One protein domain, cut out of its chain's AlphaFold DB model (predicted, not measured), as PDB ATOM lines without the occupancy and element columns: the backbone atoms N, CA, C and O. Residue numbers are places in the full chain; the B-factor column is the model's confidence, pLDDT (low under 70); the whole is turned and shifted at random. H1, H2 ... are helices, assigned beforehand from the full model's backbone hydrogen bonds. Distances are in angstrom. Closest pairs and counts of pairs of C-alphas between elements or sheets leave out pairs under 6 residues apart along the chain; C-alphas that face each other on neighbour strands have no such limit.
ATOM      1  N   ILE A   2     -39.827  44.015  42.849       61.72
ATOM      2  CA  ILE A   2     -39.158  44.140  44.161       61.72
ATOM      3  C   ILE A   2     -39.860  45.169  45.057       61.72
ATOM      4  O   ILE A   2     -40.261  44.820  46.158       61.72
ATOM      5  N   LEU A   3     -40.145  46.370  44.535       64.56
ATOM      6  CA  LEU A   3     -40.926  47.391  45.252       64.56
ATOM      7  C   LEU A   3     -42.319  46.894  45.658       64.56
ATOM      8  O   LEU A   3     -42.785  47.197  46.747       64.56
ATOM      9  N   PHE A   4     -42.960  46.087  44.805       64.06
ATOM     10  CA  PHE A   4     -44.258  45.493  45.109       64.06
ATOM     11  C   PHE A   4     -44.163  44.529  46.294       64.06
ATOM     12  O   PHE A   4     -44.931  44.657  47.238       64.06
ATOM     13  N   LEU A   5     -43.183  43.619  46.303       63.06
ATOM     14  CA  LEU A   5     -42.960  42.708  47.432       63.06
ATOM     15  C   LEU A   5     -42.555  43.464  48.708       63.06
ATOM     16  O   LEU A   5     -42.981  43.075  49.793       63.06
ATOM     17  N   SER A   6     -41.800  44.559  48.591       61.66
ATOM     18  CA  SER A   6     -41.451  45.421  49.727       61.66
ATOM     19  C   SER A   6     -42.663  46.075  50.395       61.66
ATOM     20  O   SER A   6     -42.571  46.420  51.567       61.66
ATOM     21  N   TYR A   7     -43.800  46.213  49.703       62.84
ATOM     22  CA  TYR A   7     -45.036  46.721  50.313       62.84
ATOM     23  C   TYR A   7     -45.791  45.682  51.146       62.84
ATOM     24  O   TYR A   7     -46.617  46.063  51.968       62.84
ATOM     25  N   PHE A   8     -45.540  44.386  50.939       62.34
ATOM     26  CA  PHE A   8     -46.253  43.311  51.640       62.34
ATOM     27  C   PHE A   8     -45.390  42.591  52.684       62.34
ATOM     28  O   PHE A   8     -45.933  41.908  53.553       62.34
ATOM     29  N   TYR A   9     -44.062  42.729  52.621       64.44
ATOM     30  CA  TYR A   9     -43.138  41.922  53.421       64.44
ATOM     31  C   TYR A   9     -42.076  42.758  54.141       64.44
ATOM     32  O   TYR A   9     -41.576  43.749  53.615       64.44
ATOM     33  N   LYS A  10     -41.709  42.311  55.351       66.19
ATOM     34  CA  LYS A  10     -40.623  42.881  56.166       66.19
ATOM     35  C   LYS A  10     -39.253  42.699  55.517       66.19
ATOM     36  O   LYS A  10     -39.033  41.698  54.828       66.19
ATOM     37  N   GLY A  11     -38.307  43.583  55.846       67.31
ATOM     38  CA  GLY A  11     -36.945  43.566  55.298       67.31
ATOM     39  C   GLY A  11     -36.210  42.244  55.538       67.31
ATOM     40  O   GLY A  11     -35.542  41.744  54.642       67.31
ATOM     41  N   ASN A  12     -36.427  41.610  56.694       70.44
ATOM     42  CA  ASN A  12     -35.783  40.335  57.039       70.44
ATOM     43  C   ASN A  12     -36.359  39.111  56.298       70.44
ATOM     44  O   ASN A  12     -35.683  38.097  56.166       70.44
ATOM     45  N   GLU A  13     -37.600  39.177  55.804       76.94
ATOM     46  CA  GLU A  13     -38.241  38.069  55.070       76.94
ATOM     47  C   GLU A  13     -38.150  38.237  53.547       76.94
ATOM     48  O   GLU A  13     -38.378  37.292  52.784       76.94
ATOM     49  N   LEU A  14     -37.840  39.452  53.100       74.62
ATOM     50  CA  LEU A  14     -37.814  39.843  51.700       74.62
ATOM     51  C   LEU A  14     -36.763  39.069  50.875       74.62
ATOM     52  O   LEU A  14     -37.137  38.582  49.804       74.62
ATOM     53  N   PRO A  15     -35.514  38.853  51.347       78.38
ATOM     54  CA  PRO A  15     -34.491  38.143  50.582       78.38
ATOM     55  C   PRO A  15     -34.877  36.695  50.283       78.38
ATOM     56  O   PRO A  15     -34.750  36.254  49.148       78.38
ATOM     57  N   VAL A  16     -35.422  35.971  51.267       81.94
ATOM     58  CA  VAL A  16     -35.823  34.562  51.098       81.94
ATOM     59  C   VAL A  16     -36.923  34.433  50.043       81.94
ATOM     60  O   VAL A  16     -36.862  33.563  49.175       81.94
ATOM     61  N   ARG A  17     -37.914  35.328  50.069       80.12
ATOM     62  CA  ARG A  17     -39.006  35.345  49.081       80.12
ATOM     63  C   ARG A  17     -38.514  35.753  47.692       80.12
ATOM     64  O   ARG A  17     -38.963  35.191  46.695       80.12
ATOM     65  N   LEU A  18     -37.561  36.682  47.623       81.88
ATOM     66  CA  LEU A  18     -36.878  37.036  46.380       81.88
ATOM     67  C   LEU A  18     -36.100  35.860  45.802       81.88
ATOM     68  O   LEU A  18     -36.179  35.643  44.599       81.88
ATOM     69  N   SER A  19     -35.419  35.065  46.625       84.25
ATOM     70  CA  SER A  19     -34.717  33.864  46.159       84.25
ATOM     71  C   SER A  19     -35.667  32.876  45.483       84.25
ATOM     72  O   SER A  19     -35.353  32.370  44.407       84.25
ATOM     73  N   PHE A  20     -36.863  32.655  46.044       85.12
ATOM     74  CA  PHE A  20     -37.891  31.841  45.383       85.12
ATOM     75  C   PHE A  20     -38.344  32.448  44.052       85.12
ATOM     76  O   PHE A  20     -38.474  31.722  43.069       85.12
ATOM     77  N   PHE A  21     -38.533  33.768  43.990       82.88
ATOM     78  CA  PHE A  21     -38.894  34.453  42.747       82.88
ATOM     79  C   PHE A  21     -37.817  34.297  41.662       82.88
ATOM     80  O   PHE A  21     -38.133  33.958  40.521       82.88
ATOM     81  N   TRP A  22     -36.546  34.486  42.019       83.56
ATOM     82  CA  TRP A  22     -35.418  34.288  41.107       83.56
ATOM     83  C   TRP A  22     -35.300  32.834  40.645       83.56
ATOM     84  O   TRP A  22     -35.050  32.582  39.468       83.56
ATOM     85  N   MET A  23     -35.552  31.871  41.533       89.50
ATOM     86  CA  MET A  23     -35.592  30.455  41.171       89.50
ATOM     87  C   MET A  23     -36.707  30.164  40.157       89.50
ATOM     88  O   MET A  23     -36.459  29.494  39.154       89.50
ATOM     89  N   SER A  24     -37.912  30.704  40.371       88.00
ATOM     90  CA  SER A  24     -39.013  30.589  39.408       88.00
ATOM     91  C   SER A  24     -38.671  31.236  38.065       88.00
ATOM     92  O   SER A  24     -38.937  30.633  37.031       88.00
ATOM     93  N   TYR A  25     -38.027  32.407  38.062       87.38
ATOM     94  CA  TYR A  25     -37.579  33.070  36.833       87.38
ATOM     95  C   TYR A  25     -36.627  32.185  36.017       87.38
ATOM     96  O   TYR A  25     -36.825  31.995  34.815       87.38
ATOM     97  N   THR A  26     -35.622  31.595  36.665       88.81
ATOM     98  CA  THR A  26     -34.687  30.676  36.001       88.81
ATOM     99  C   THR A  26     -35.402  29.423  35.496       88.81
ATOM    100  O   THR A  26     -35.170  28.993  34.367       88.81
ATOM    101  N   PHE A  27     -36.324  28.864  36.283       90.62
ATOM    102  CA  PHE A  27     -37.113  27.701  35.877       90.62
ATOM    103  C   PHE A  27     -37.986  27.983  34.644       90.62
ATOM    104  O   PHE A  27     -38.038  27.167  33.720       90.62
ATOM    105  N   THR A  28     -38.631  29.150  34.590       88.00
ATOM    106  CA  THR A  28     -39.410  29.583  33.424       88.00
ATOM    107  C   THR A  28     -38.520  29.757  32.198       88.00
ATOM    108  O   THR A  28     -38.907  29.304  31.125       88.00
ATOM    109  N   ASN A  29     -37.316  30.320  32.343       87.31
ATOM    110  CA  ASN A  29     -36.363  30.432  31.232       87.31
ATOM    111  C   ASN A  29     -35.964  29.059  30.669       87.31
ATOM    112  O   ASN A  29     -35.993  28.857  29.457       87.31
ATOM    113  N   ILE A  30     -35.651  28.091  31.539       89.81
ATOM    114  CA  ILE A  30     -35.316  26.721  31.118       89.81
ATOM    115  C   ILE A  30     -36.511  26.059  30.418       89.81
ATOM    116  O   ILE A  30     -36.357  25.448  29.361       89.81
ATOM    117  N   SER A  31     -37.710  26.211  30.984       87.19
ATOM    118  CA  SER A  31     -38.945  25.664  30.409       87.19
ATOM    119  C   SER A  31     -39.255  26.282  29.042       87.19
ATOM    120  O   SER A  31     -39.611  25.559  28.114       87.19
ATOM    121  N   GLY A  32     -39.066  27.596  28.891       85.12
ATOM    122  CA  GLY A  32     -39.223  28.310  27.622       85.12
ATOM    123  C   GLY A  32     -38.226  27.834  26.567       85.12
ATOM    124  O   GLY A  32     -38.623  27.519  25.448       85.12
ATOM    125  N   ALA A  33     -36.954  27.661  26.934       84.94
ATOM    126  CA  ALA A  33     -35.935  27.124  26.031       84.94
ATOM    127  C   ALA A  33     -36.256  25.687  25.569       84.94
ATOM    128  O   ALA A  33     -36.102  25.362  24.388       84.94
ATOM    129  N   LEU A  34     -36.750  24.834  26.476       85.81
ATOM    130  CA  LEU A  34     -37.159  23.463  26.155       85.81
ATOM    131  C   LEU A  34     -38.379  23.432  25.221       85.81
ATOM    132  O   LEU A  34     -38.384  22.689  24.235       85.81
ATOM    133  N   LEU A  35     -39.395  24.255  25.504       83.06
ATOM    134  CA  LEU A  35     -40.573  24.406  24.646       83.06
ATOM    135  C   LEU A  35     -40.184  24.941  23.265       83.06
ATOM    136  O   LEU A  35     -40.631  24.399  22.254       83.06
ATOM    137  N   GLY A  36     -39.287  25.928  23.208       81.12
ATOM    138  CA  GLY A  36     -38.743  26.463  21.963       81.12
ATOM    139  C   GLY A  36     -38.071  25.383  21.114       81.12
ATOM    140  O   GLY A  36     -38.389  25.244  19.933       81.12
ATOM    141  N   TYR A  37     -37.219  24.546  21.717       80.62
ATOM    142  CA  TYR A  37     -36.589  23.417  21.023       80.62
ATOM    143  C   TYR A  37     -37.616  22.412  20.471       80.62
ATOM    144  O   TYR A  37     -37.504  21.972  19.324       80.62
ATOM    145  N   GLY A  38     -38.646  22.079  21.257       78.81
ATOM    146  CA  GLY A  38     -39.730  21.192  20.823       78.81
ATOM    147  C   GLY A  38     -40.537  21.760  19.649       78.81
ATOM    148  O   GLY A  38     -40.825  21.045  18.689       78.81
ATOM    149  N   ILE A  39     -40.847  23.059  19.685       74.31
ATOM    150  CA  ILE A  39     -41.660  23.741  18.667       74.31
ATOM    151  C   ILE A  39     -40.882  23.953  17.362       74.31
ATOM    152  O   ILE A  39     -41.444  23.778  16.279       74.31
ATOM    153  N   LEU A  40     -39.578  24.234  17.424       71.19
ATOM    154  CA  LEU A  40     -38.724  24.309  16.231       71.19
ATOM    155  C   LEU A  40     -38.687  22.988  15.446       71.19
ATOM    156  O   LEU A  40     -38.491  23.001  14.229       71.19
ATOM    157  N   ARG A  41     -38.928  21.854  16.116       69.62
ATOM    158  CA  ARG A  41     -39.003  20.525  15.494       69.62
ATOM    159  C   ARG A  41     -40.359  20.231  14.830       69.62
ATOM    160  O   ARG A  41     -40.435  19.295  14.043       69.62
ATOM    161  N   MET A  42     -41.391  21.052  15.067       63.91
ATOM    162  CA  MET A  42     -42.708  20.992  14.396       63.91
ATOM    163  C   MET A  42     -42.748  21.714  13.036       63.91
ATOM    164  O   MET A  42     -43.816  21.973  12.476       63.91
ATOM    165  N   ARG A  43     -41.583  22.058  12.485       63.62
ATOM    166  CA  ARG A  43     -41.449  22.708  11.181       63.62
ATOM    167  C   ARG A  43     -42.002  21.788  10.082       63.62
ATOM    168  O   ARG A  43     -41.479  20.700   9.871       63.62
ATOM    169  N   GLY A  44     -43.070  22.220   9.405       62.44
ATOM    170  CA  GLY A  44     -43.726  21.461   8.328       62.44
ATOM    171  C   GLY A  44     -45.186  21.073   8.586       62.44
ATOM    172  O   GLY A  44     -45.883  20.696   7.646       62.44
ATOM    173  N   ILE A  45     -45.703  21.229   9.808       62.75
ATOM    174  CA  ILE A  45     -47.139  21.071  10.080       62.75
ATOM    175  C   ILE A  45     -47.875  22.297   9.498       62.75
ATOM    176  O   ILE A  45     -47.526  23.432   9.806       62.75
ATOM    177  N   HIS A  46     -48.846  22.079   8.599       62.94
ATOM    178  CA  HIS A  46     -49.599  23.119   7.858       62.94
ATOM    179  C   HIS A  46     -48.772  24.072   6.958       62.94
ATOM    180  O   HIS A  46     -49.299  25.079   6.487       62.94
ATOM    181  N   GLY A  47     -47.499  23.767   6.671       68.19
ATOM    182  CA  GLY A  47     -46.649  24.570   5.771       68.19
ATOM    183  C   GLY A  47     -46.099  25.865   6.381       68.19
ATOM    184  O   GLY A  47     -45.667  26.754   5.652       68.19
ATOM    185  N   TRP A  48     -46.141  26.007   7.709       71.38
ATOM    186  CA  TRP A  48     -45.657  27.200   8.405       71.38
ATOM    187  C   TRP A  48     -44.267  26.969   9.003       71.38
ATOM    188  O   TRP A  48     -43.921  25.872   9.450       71.38
ATOM    189  N   GLU A  49     -43.465  28.032   9.032       76.19
ATOM    190  CA  GLU A  49     -42.151  28.022   9.667       76.19
ATOM    191  C   GLU A  49     -42.279  27.905  11.195       76.19
ATOM    192  O   GLU A  49     -43.100  28.585  11.814       76.19
ATOM    193  N   GLY A  50     -41.432  27.079  11.820       72.75
ATOM    194  CA  GLY A  50     -41.505  26.754  13.253       72.75
ATOM    195  C   GLY A  50     -41.417  27.965  14.192       72.75
ATOM    196  O   GLY A  50     -41.998  27.949  15.274       72.75
ATOM    197  N   TRP A  51     -40.782  29.060  13.760       77.25
ATOM    198  CA  TRP A  51     -40.715  30.301  14.539       77.25
ATOM    199  C   TRP A  51     -42.092  30.961  14.728       77.25
ATOM    200  O   TRP A  51     -42.337  31.569  15.767       77.25
ATOM    201  N   ARG A  52     -43.025  30.806  13.775       80.31
ATOM    202  CA  ARG A  52     -44.382  31.378  13.884       80.31
ATOM    203  C   ARG A  52     -45.189  30.675  14.971       80.31
ATOM    204  O   ARG A  52     -45.902  31.331  15.723       80.31
ATOM    205  N   TYR A  53     -45.043  29.354  15.076       79.81
ATOM    206  CA  TYR A  53     -45.663  28.573  16.147       79.81
ATOM    207  C   TYR A  53     -45.066  28.894  17.514       79.81
ATOM    208  O   TYR A  53     -45.808  28.934  18.491       79.81
ATOM    209  N   LEU A  54     -43.761  29.175  17.573       81.75
ATOM    210  CA  LEU A  54     -43.093  29.576  18.809       81.75
ATOM    211  C   LEU A  54     -43.710  30.868  19.352       81.75
ATOM    212  O   LEU A  54     -44.242  30.863  20.458       81.75
ATOM    213  N   PHE A  55     -43.774  31.925  18.536       80.94
ATOM    214  CA  PHE A  55     -44.394  33.186  18.954       80.94
ATOM    215  C   PHE A  55     -45.884  33.057  19.273       80.94
ATOM    216  O   PHE A  55     -46.364  33.712  20.194       80.94
ATOM    217  N   LEU A  56     -46.629  32.236  18.528       84.50
ATOM    218  CA  LEU A  56     -48.065  32.086  18.755       84.50
ATOM    219  C   LEU A  56     -48.363  31.353  20.068       84.50
ATOM    220  O   LEU A  56     -49.212  31.804  20.831       84.50
ATOM    221  N   ILE A  57     -47.663  30.253  20.353       84.50
ATOM    222  CA  ILE A  57     -47.879  29.463  21.572       84.50
ATOM    223  C   ILE A  57     -47.335  30.213  22.790       84.50
ATOM    224  O   ILE A  57     -48.054  30.395  23.771       84.50
ATOM    225  N   GLU A  58     -46.095  30.693  22.722       83.19
ATOM    226  CA  GLU A  58     -45.463  31.411  23.830       83.19
ATOM    227  C   GLU A  58     -46.162  32.751  24.100       83.19
ATOM    228  O   GLU A  58     -46.453  33.096  25.248       83.19
ATOM    229  N   GLY A  59     -46.539  33.467  23.038       83.50
ATOM    230  CA  GLY A  59     -47.326  34.694  23.117       83.50
ATOM    231  C   GLY A  59     -48.724  34.466  23.690       83.50
ATOM    232  O   GLY A  59     -49.156  35.221  24.556       83.50
ATOM    233  N   ALA A  60     -49.431  33.408  23.281       88.12
ATOM    234  CA  ALA A  60     -50.751  33.101  23.833       88.12
ATOM    235  C   ALA A  60     -50.683  32.702  25.315       88.12
ATOM    236  O   ALA A  60     -51.501  33.161  26.113       88.12
ATOM    237  N   MET A  61     -49.693  31.890  25.703       86.81
ATOM    238  CA  MET A  61     -49.490  31.500  27.102       86.81
ATOM    239  C   MET A  61     -49.173  32.714  27.980       86.81
ATOM    240  O   MET A  61     -49.798  32.901  29.026       86.81
ATOM    241  N   THR A  62     -48.244  33.568  27.549       86.00
ATOM    242  CA  THR A  62     -47.875  34.783  28.293       86.00
ATOM    243  C   THR A  62     -49.006  35.808  28.325       86.00
ATOM    244  O   THR A  62     -49.239  36.403  29.376       86.00
ATOM    245  N   ALA A  63     -49.772  35.967  27.241       87.44
ATOM    246  CA  ALA A  63     -50.948  36.836  27.205       87.44
ATOM    247  C   ALA A  63     -52.051  36.355  28.157       87.44
ATOM    248  O   ALA A  63     -52.623  37.166  28.886       87.44
ATOM    249  N   ALA A  64     -52.316  35.045  28.209       87.75
ATOM    250  CA  ALA A  64     -53.270  34.476  29.156       87.75
ATOM    251  C   ALA A  64     -52.825  34.738  30.602       87.75
ATOM    252  O   ALA A  64     -53.596  35.280  31.393       87.75
ATOM    253  N   ILE A  65     -51.566  34.433  30.935       86.25
ATOM    254  CA  ILE A  65     -51.005  34.687  32.272       86.25
ATOM    255  C   ILE A  65     -51.043  36.184  32.611       86.25
ATOM    256  O   ILE A  65     -51.384  36.545  33.735       86.25
ATOM    257  N   GLY A  66     -50.741  37.061  31.653       82.75
ATOM    258  CA  GLY A  66     -50.810  38.512  31.820       82.75
ATOM    259  C   GLY A  66     -52.227  38.998  32.119       82.75
ATOM    260  O   GLY A  66     -52.422  39.778  33.052       82.75
ATOM    261  N   LEU A  67     -53.223  38.480  31.395       84.19
ATOM    262  CA  LEU A  67     -54.630  38.789  31.634       84.19
ATOM    263  C   LEU A  67     -55.073  38.310  33.022       84.19
ATOM    264  O   LEU A  67     -55.671  39.077  33.772       84.19
ATOM    265  N   PHE A  68     -54.719  37.081  33.407       80.38
ATOM    266  CA  PHE A  68     -54.995  36.566  34.751       80.38
ATOM    267  C   PHE A  68     -54.319  37.406  35.840       80.38
ATOM    268  O   PHE A  68     -54.960  37.754  36.830       80.38
ATOM    269  N   SER A  69     -53.052  37.775  35.647       76.06
ATOM    270  CA  SER A  69     -52.295  38.605  36.587       76.06
ATOM    271  C   SER A  69     -52.936  39.983  36.770       76.06
ATOM    272  O   SER A  69     -53.080  40.437  37.902       76.06
ATOM    273  N   PHE A  70     -53.413  40.610  35.689       69.12
ATOM    274  CA  PHE A  70     -54.100  41.902  35.757       69.12
ATOM    275  C   PHE A  70     -55.350  41.865  36.648       69.12
ATOM    276  O   PHE A  70     -55.617  42.815  37.381       69.12
ATOM    277  N   PHE A  71     -56.100  40.762  36.629       67.06
ATOM    278  CA  PHE A  71     -57.279  40.609  37.482       67.06
ATOM    279  C   PHE A  71     -56.962  40.123  38.903       67.06
ATOM    280  O   PHE A  71     -57.741  40.382  39.824       67.06
ATOM    281  N   TRP A  72     -55.855  39.403  39.091       64.25
ATOM    282  CA  TRP A  72     -55.524  38.743  40.356       64.25
ATOM    283  C   TRP A  72     -54.632  39.588  41.275       64.25
ATOM    284  O   TRP A  72     -54.750  39.497  42.501       64.25
ATOM    285  N   LEU A  73     -53.736  40.410  40.715       63.22
ATOM    286  CA  LEU A  73     -52.760  41.171  41.493       63.22
ATOM    287  C   LEU A  73     -53.381  42.483  42.021       63.22
ATOM    288  O   LEU A  73     -53.739  43.354  41.228       63.22
ATOM    289  N   PRO A  74     -53.502  42.675  43.348       60.28
ATOM    290  CA  PRO A  74     -53.971  43.939  43.907       60.28
ATOM    291  C   PRO A  74     -52.899  45.024  43.729       60.28
ATOM    292  O   PRO A  74     -51.720  44.733  43.914       60.28
ATOM    293  N   PRO A  75     -53.264  46.285  43.457       60.41
ATOM    294  CA  PRO A  75     -52.291  47.365  43.291       60.41
ATOM    295  C   PRO A  75     -51.637  47.822  44.610       60.41
ATOM    296  O   PRO A  75     -50.574  48.434  44.579       60.41
ATOM    297  N   SER A  76     -52.242  47.534  45.767       55.00
ATOM    298  CA  SER A  76     -51.725  47.914  47.090       55.00
ATOM    299  C   SER A  76     -52.287  46.990  48.179       55.00
ATOM    300  O   SER A  76     -53.431  46.542  48.033       55.00
ATOM    301  N   PRO A  77     -51.564  46.742  49.295       55.06
ATOM    302  CA  PRO A  77     -52.129  46.106  50.490       55.06
ATOM    303  C   PRO A  77     -53.411  46.796  50.975       55.06
ATOM    304  O   PRO A  77     -54.298  46.117  51.484       55.06
ATOM    305  N   THR A  78     -53.541  48.100  50.703       51.00
ATOM    306  CA  THR A  78     -54.695  48.930  51.073       51.00
ATOM    307  C   THR A  78     -55.811  49.026  50.033       51.00
ATOM    308  O   THR A  78     -56.866  49.613  50.264       51.00
ATOM    309  N   GLN A  79     -55.609  48.434  48.856       55.38
ATOM    310  CA  GLN A  79     -56.602  48.385  47.779       55.38
ATOM    311  C   GLN A  79     -56.862  46.934  47.407       55.38
ATOM    312  O   GLN A  79     -56.638  46.462  46.294       55.38
ATOM    313  N   THR A  80     -57.328  46.217  48.420       52.97
ATOM    314  CA  THR A  80     -57.573  44.780  48.400       52.97
ATOM    315  C   THR A  80     -58.985  44.431  47.894       52.97
ATOM    316  O   THR A  80     -59.301  43.261  47.687       52.97
ATOM    317  N   LYS A  81     -59.840  45.422  47.632       51.56
ATOM    318  CA  LYS A  81     -61.219  45.222  47.156       51.56
ATOM    319  C   LYS A  81     -61.244  45.296  45.623       51.56
ATOM    320  O   LYS A  81     -60.838  46.299  45.048       51.56
ATOM    321  N   GLY A  82     -61.705  44.232  44.961       54.09
ATOM    322  CA  GLY A  82     -61.754  44.139  43.497       54.09
ATOM    323  C   GLY A  82     -62.860  43.202  43.009       54.09
ATOM    324  O   GLY A  82     -63.302  42.323  43.747       54.09
ATOM    325  N   ILE A  83     -63.300  43.386  41.761       53.06
ATOM    326  CA  ILE A  83     -64.462  42.694  41.162       53.06
ATOM    327  C   ILE A  83     -64.303  41.160  41.177       53.06
ATOM    328  O   ILE A  83     -65.265  40.453  41.459       53.06
ATOM    329  N   LEU A  84     -63.087  40.645  40.959       50.88
ATOM    330  CA  LEU A  84     -62.771  39.205  40.967       50.88
ATOM    331  C   LEU A  84     -62.309  38.673  42.338       50.88
ATOM    332  O   LEU A  84     -62.141  37.472  42.519       50.88
ATOM    333  N   ARG A  85     -62.114  39.562  43.321       51.91
ATOM    334  CA  ARG A  85     -61.454  39.285  44.612       51.91
ATOM    335  C   ARG A  85     -62.430  39.257  45.801       51.91
ATOM    336  O   ARG A  85     -62.015  39.054  46.937       51.91
ATOM    337  N   GLY A  86     -63.728  39.427  45.525       52.41
ATOM    338  CA  GLY A  86     -64.816  39.413  46.507       52.41
ATOM    339  C   GLY A  86     -64.963  40.729  47.284       52.41
ATOM    340  O   GLY A  86     -64.004  41.475  47.473       52.41
ATOM    341  N   LYS A  87     -66.184  41.007  47.770       52.34
ATOM    342  CA  LYS A  87     -66.538  42.227  48.535       52.34
ATOM    343  C   LYS A  87     -65.664  42.459  49.781       52.34
ATOM    344  O   LYS A  87     -65.498  43.606  50.186       52.34
ATOM    345  N   ASN A  88     -65.093  41.392  50.344       52.38
ATOM    346  CA  ASN A  88     -64.265  41.436  51.552       52.38
ATOM    347  C   ASN A  88     -62.753  41.508  51.264       52.38
ATOM    348  O   ASN A  88     -61.989  41.712  52.198       52.38
ATOM    349  N   GLY A  89     -62.315  41.383  50.001       57.12
ATOM    350  CA  GLY A  89     -60.895  41.336  49.646       57.12
ATOM    351  C   GLY A  89     -60.120  40.174  50.303       57.12
ATOM    352  O   GLY A  89     -60.680  39.350  51.013       57.12
ATOM    353  N   TRP A  90     -58.812  40.076  50.045       57.75
ATOM    354  CA  TRP A  90     -57.891  39.123  50.693       57.75
ATOM    355  C   TRP A  90     -57.616  39.382  52.179       57.75
ATOM    356  O   TRP A  90     -57.142  38.475  52.849       57.75
ATOM    357  N   PHE A  91     -57.858  40.593  52.679       60.44
ATOM    358  CA  PHE A  91     -57.552  40.989  54.052       60.44
ATOM    359  C   PHE A  91     -58.721  41.780  54.624       60.44
ATOM    360  O   PHE A  91     -59.283  42.636  53.937       60.44
ATOM    361  N   SER A  92     -59.066  41.506  55.881       68.12
ATOM    362  CA  SER A  92     -59.988  42.343  56.649       68.12
ATOM    363  C   SER A  92     -59.354  43.707  56.936       68.12
ATOM    364  O   SER A  92     -58.137  43.799  57.107       68.12
ATOM    365  N   ASP A  93     -60.169  44.759  57.078       67.81
ATOM    366  CA  ASP A  93     -59.693  46.121  57.374       67.81
ATOM    367  C   ASP A  93     -58.787  46.140  58.638       67.81
ATOM    368  O   ASP A  93     -57.828  46.907  58.730       67.81
ATOM    369  N   ARG A  94     -59.018  45.233  59.603       70.94
ATOM    370  CA  ARG A  94     -58.163  45.070  60.796       70.94
ATOM    371  C   ARG A  94     -56.803  44.432  60.485       70.94
ATOM    372  O   ARG A  94     -55.798  44.815  61.080       70.94
ATOM    373  N   GLU A  95     -56.768  43.446  59.598       70.62
ATOM    374  CA  GLU A  95     -55.540  42.735  59.214       70.62
ATOM    375  C   GLU A  95     -54.640  43.623  58.358       70.62
ATOM    376  O   GLU A  95     -53.423  43.621  58.535       70.62
ATOM    377  N   GLU A  96     -55.244  44.443  57.500       69.06
ATOM    378  CA  GLU A  96     -54.554  45.466  56.721       69.06
ATOM    379  C   GLU A  96     -53.808  46.454  57.630       69.06
ATOM    380  O   GLU A  96     -52.603  46.661  57.468       69.06
ATOM    381  N   VAL A  97     -54.483  46.981  58.658       71.44
ATOM    382  CA  VAL A  97     -53.873  47.891  59.642       71.44
ATOM    383  C   VAL A  97     -52.731  47.212  60.405       71.44
ATOM    384  O   VAL A  97     -51.695  47.832  60.652       71.44
ATOM    385  N   ILE A  98     -52.878  45.935  60.769       78.44
ATOM    386  CA  ILE A  98     -51.817  45.176  61.451       78.44
ATOM    387  C   ILE A  98     -50.605  44.981  60.528       78.44
ATOM    388  O   ILE A  98     -49.469  45.158  60.975       78.44
ATOM    389  N   MET A  99     -50.821  44.656  59.251       72.69
ATOM    390  CA  MET A  99     -49.742  44.497  58.273       72.69
ATOM    391  C   MET A  99     -49.003  45.809  58.012       72.69
ATOM    392  O   MET A  99     -47.774  45.834  58.091       72.69
ATOM    393  N   VAL A 100     -49.725  46.904  57.762       70.56
ATOM    394  CA  VAL A 100     -49.121  48.220  57.503       70.56
ATOM    395  C   VAL A 100     -48.318  48.686  58.718       70.56
ATOM    396  O   VAL A 100     -47.146  49.030  58.582       70.56
ATOM    397  N   ASN A 101     -48.882  48.592  59.927       75.12
ATOM    398  CA  ASN A 101     -48.166  48.956  61.154       75.12
ATOM    399  C   ASN A 101     -46.922  48.092  61.388       75.12
ATOM    400  O   ASN A 101     -45.905  48.582  61.875       75.12
ATOM    401  N   ARG A 102     -46.974  46.802  61.044       77.06
ATOM    402  CA  ARG A 102     -45.822  45.901  61.144       77.06
ATOM    403  C   ARG A 102     -44.683  46.325  60.211       77.06
ATOM    404  O   ARG A 102     -43.529  46.174  60.607       77.06
ATOM    405  N   ILE A 103     -45.000  46.785  59.002       72.69
ATOM    406  CA  ILE A 103     -44.019  47.211  57.994       72.69
ATOM    407  C   ILE A 103     -43.438  48.580  58.364       72.69
ATOM    408  O   ILE A 103     -42.221  48.723  58.402       72.69
ATOM    409  N   LEU A 104     -44.282  49.540  58.757       70.25
ATOM    410  CA  LEU A 104     -43.849  50.874  59.204       70.25
ATOM    411  C   LEU A 104     -42.959  50.837  60.452       70.25
ATOM    412  O   LEU A 104     -42.068  51.665  60.603       70.25
ATOM    413  N   ARG A 105     -43.182  49.875  61.359       69.75
ATOM    414  CA  ARG A 105     -42.313  49.669  62.532       69.75
ATOM    415  C   ARG A 105     -40.969  49.025  62.187       69.75
ATOM    416  O   ARG A 105     -40.049  49.149  62.984       69.75
ATOM    417  N   ASP A 106     -40.883  48.300  61.073       70.19
ATOM    418  CA  ASP A 106     -39.639  47.683  60.585       70.19
ATOM    419  C   ASP A 106     -38.773  48.717  59.865       70.19
ATOM    420  O   ASP A 106     -37.560  48.742  60.037       70.19
ATOM    421  N   ASP A 107     -39.418  49.581  59.081       64.50
ATOM    422  CA  ASP A 107     -38.765  50.633  58.320       64.50
ATOM    423  C   ASP A 107     -39.674  51.880  58.248       64.50
ATOM    424  O   ASP A 107     -40.604  51.931  57.431       64.50
ATOM    425  N   PRO A 108     -39.432  52.902  59.094       61.69
ATOM    426  CA  PRO A 108     -40.251  54.110  59.127       61.69
ATOM    427  C   PRO A 108     -40.143  54.936  57.837       61.69
ATOM    428  O   PRO A 108     -41.074  55.676  57.517       61.69
ATOM    429  N   SER A 109     -39.077  54.760  57.042       60.75
ATOM    430  CA  SER A 109     -38.918  55.440  55.746       60.75
ATOM    431  C   SER A 109     -39.940  54.970  54.701       60.75
ATOM    432  O   SER A 109     -40.240  55.686  53.745       60.75
ATOM    433  N   LYS A 110     -40.563  53.800  54.908       58.91
ATOM    434  CA  LYS A 110     -41.640  53.285  54.046       58.91
ATOM    435  C   LYS A 110     -42.966  54.019  54.222       58.91
ATOM    436  O   LYS A 110     -43.810  53.924  53.335       58.91
ATOM    437  N   GLY A 111     -43.150  54.748  55.326       55.56
ATOM    438  CA  GLY A 111     -44.330  55.593  55.542       55.56
ATOM    439  C   GLY A 111     -44.310  56.880  54.729       55.56
ATOM    440  O   GLY A 111     -45.369  57.386  54.369       55.56
ATOM    441  N   ASP A 112     -43.113  57.356  54.388       52.66
ATOM    442  CA  ASP A 112     -42.897  58.579  53.610       52.66
ATOM    443  C   ASP A 112     -42.769  58.307  52.099       52.66
ATOM    444  O   ASP A 112     -42.663  59.221  51.283       52.66
ATOM    445  N   MET A 113     -42.817  57.029  51.695       52.12
ATOM    446  CA  MET A 113     -42.741  56.586  50.302       52.12
ATOM    447  C   MET A 113     -44.055  56.905  49.563       52.12
ATOM    448  O   MET A 113     -44.875  56.034  49.257       52.12
ATOM    449  N   HIS A 114     -44.273  58.188  49.272       50.53
ATOM    450  CA  HIS A 114     -45.373  58.672  48.445       50.53
ATOM    451  C   HIS A 114     -45.163  58.232  46.988       50.53
ATOM    452  O   HIS A 114     -44.649  58.963  46.145       50.53
ATOM    453  N   ASN A 115     -45.634  57.029  46.658       51.25
ATOM    454  CA  ASN A 115     -45.521  56.388  45.337       51.25
ATOM    455  C   ASN A 115     -46.328  57.091  44.208       51.25
ATOM    456  O   ASN A 115     -46.584  56.512  43.155       51.25
ATOM    457  N   ARG A 116     -46.788  58.327  44.445       52.03
ATOM    458  CA  ARG A 116     -47.481  59.215  43.494       52.03
ATOM    459  C   ARG A 116     -46.798  60.577  43.335       52.03
ATOM    460  O   ARG A 116     -47.397  61.483  42.763       52.03
ATOM    461  N   GLN A 117     -45.577  60.756  43.834       58.69
ATOM    462  CA  GLN A 117     -44.807  61.941  43.470       58.69
ATOM    463  C   GLN A 117     -44.344  61.791  42.020       58.69
ATOM    464  O   GLN A 117     -43.677  60.823  41.656       58.69
TER     465      GLN A 117
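What this domain is: This is residues 2 to 117 of the 147 residues of the protein "Putative transporter YIL166C" of Thanatephorus cucumeris (strain AG1-IB / isolate 7/3/14) (UniProt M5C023). Two long helices, H2 and H3, form a helical hairpin that spreads into a narrow V: they meet near the turn that joins them, and the space between their arms is empty farther along. At the open end of the V, the short H1 folds back by the start of H2 and H4 lies across the mouth, with the small H5 at a corner after it; a long loop, residues 73 to 92, leads from H3 to H4. The 116 printed residues include five named helices, H1 to H5 in that order, and no named strand; the class is all helix. The whole is only just extended, close to loose, with a radius of gyration of the C-alphas of 20.2 A, and its elongated outline spans 61 by 32 by 26 A.

How they stand to each other: H1, residues 2 to 8, and H2, residues 14 to 40, only just touch, with 3 pairs of C-alphas within 8 A; the closest are those of Ser 6 and Leu 14, 6.9 A apart. Their lines stand at a steep tilt of 51 degrees, opposite ways, and H2 touches H1 with residues 14 to 18 alone. H2 and H3, residues 50 to 72, form a hairpin at a shallow tilt of 31 degrees, opposite ways. They touch through residues 32 to 40 and 50 to 58 alone, the closest C-alphas being those of Leu 40 and Gly 50, 4.8 A apart. H4, residues 93 to 104, is apart from H2 and from H3. H4 only just touches H1, with 3 pairs of C-alphas within 8 A, through its residues 99 to 103 alone; the closest C-alphas are those of Phe 8 and Met 99, 7.6 A apart, and the tilt is a steep 54 degrees, opposite ways. H4 and H5, residues 108 to 111, touch only at the corner, and only just, with 3 pairs of C-alphas within 8 A; those of Leu 104 and Gly 111 are closest, at 6.0 A. The helix packing is mostly crossed, but only just: of 3 touching pairs with a tilt, 1 is shallow. Every O i to N i+4 pair is within hydrogen-bond range in H2, H3 and H4; in H1 it is 2 of 3, and H5 is too short for such a pair.

Where its parts are: H1 begins at C-alpha 2, (-39.158, 44.140, 44.161), and is 10.3 A long. H2 measures 38.7 A from Leu 14 to Leu 40, and H3 32.8 A from C-alpha 50, (-41.505, 26.754, 13.253), to Trp 72. H4 measures 16.6 A from Asp 93 to Leu 104, and H5, 5.6 A long, ends at C-alpha 111, (-44.330, 55.593, 55.542).

The domain as a whole: The C-alphas farthest apart are those of Gly 47 and Arg 105, 62.2 A. The printed part has no cut; the link from H3 to H4, 20 residues, is long. Residues 22 to 31 of H2 and 59 to 70 of H3 stand free. The mean pLDDT of the printed part is 71.0, and 54 residues are under 70, among them residues 2 to 11, 41 to 47, 70 to 93 and 107 to 117.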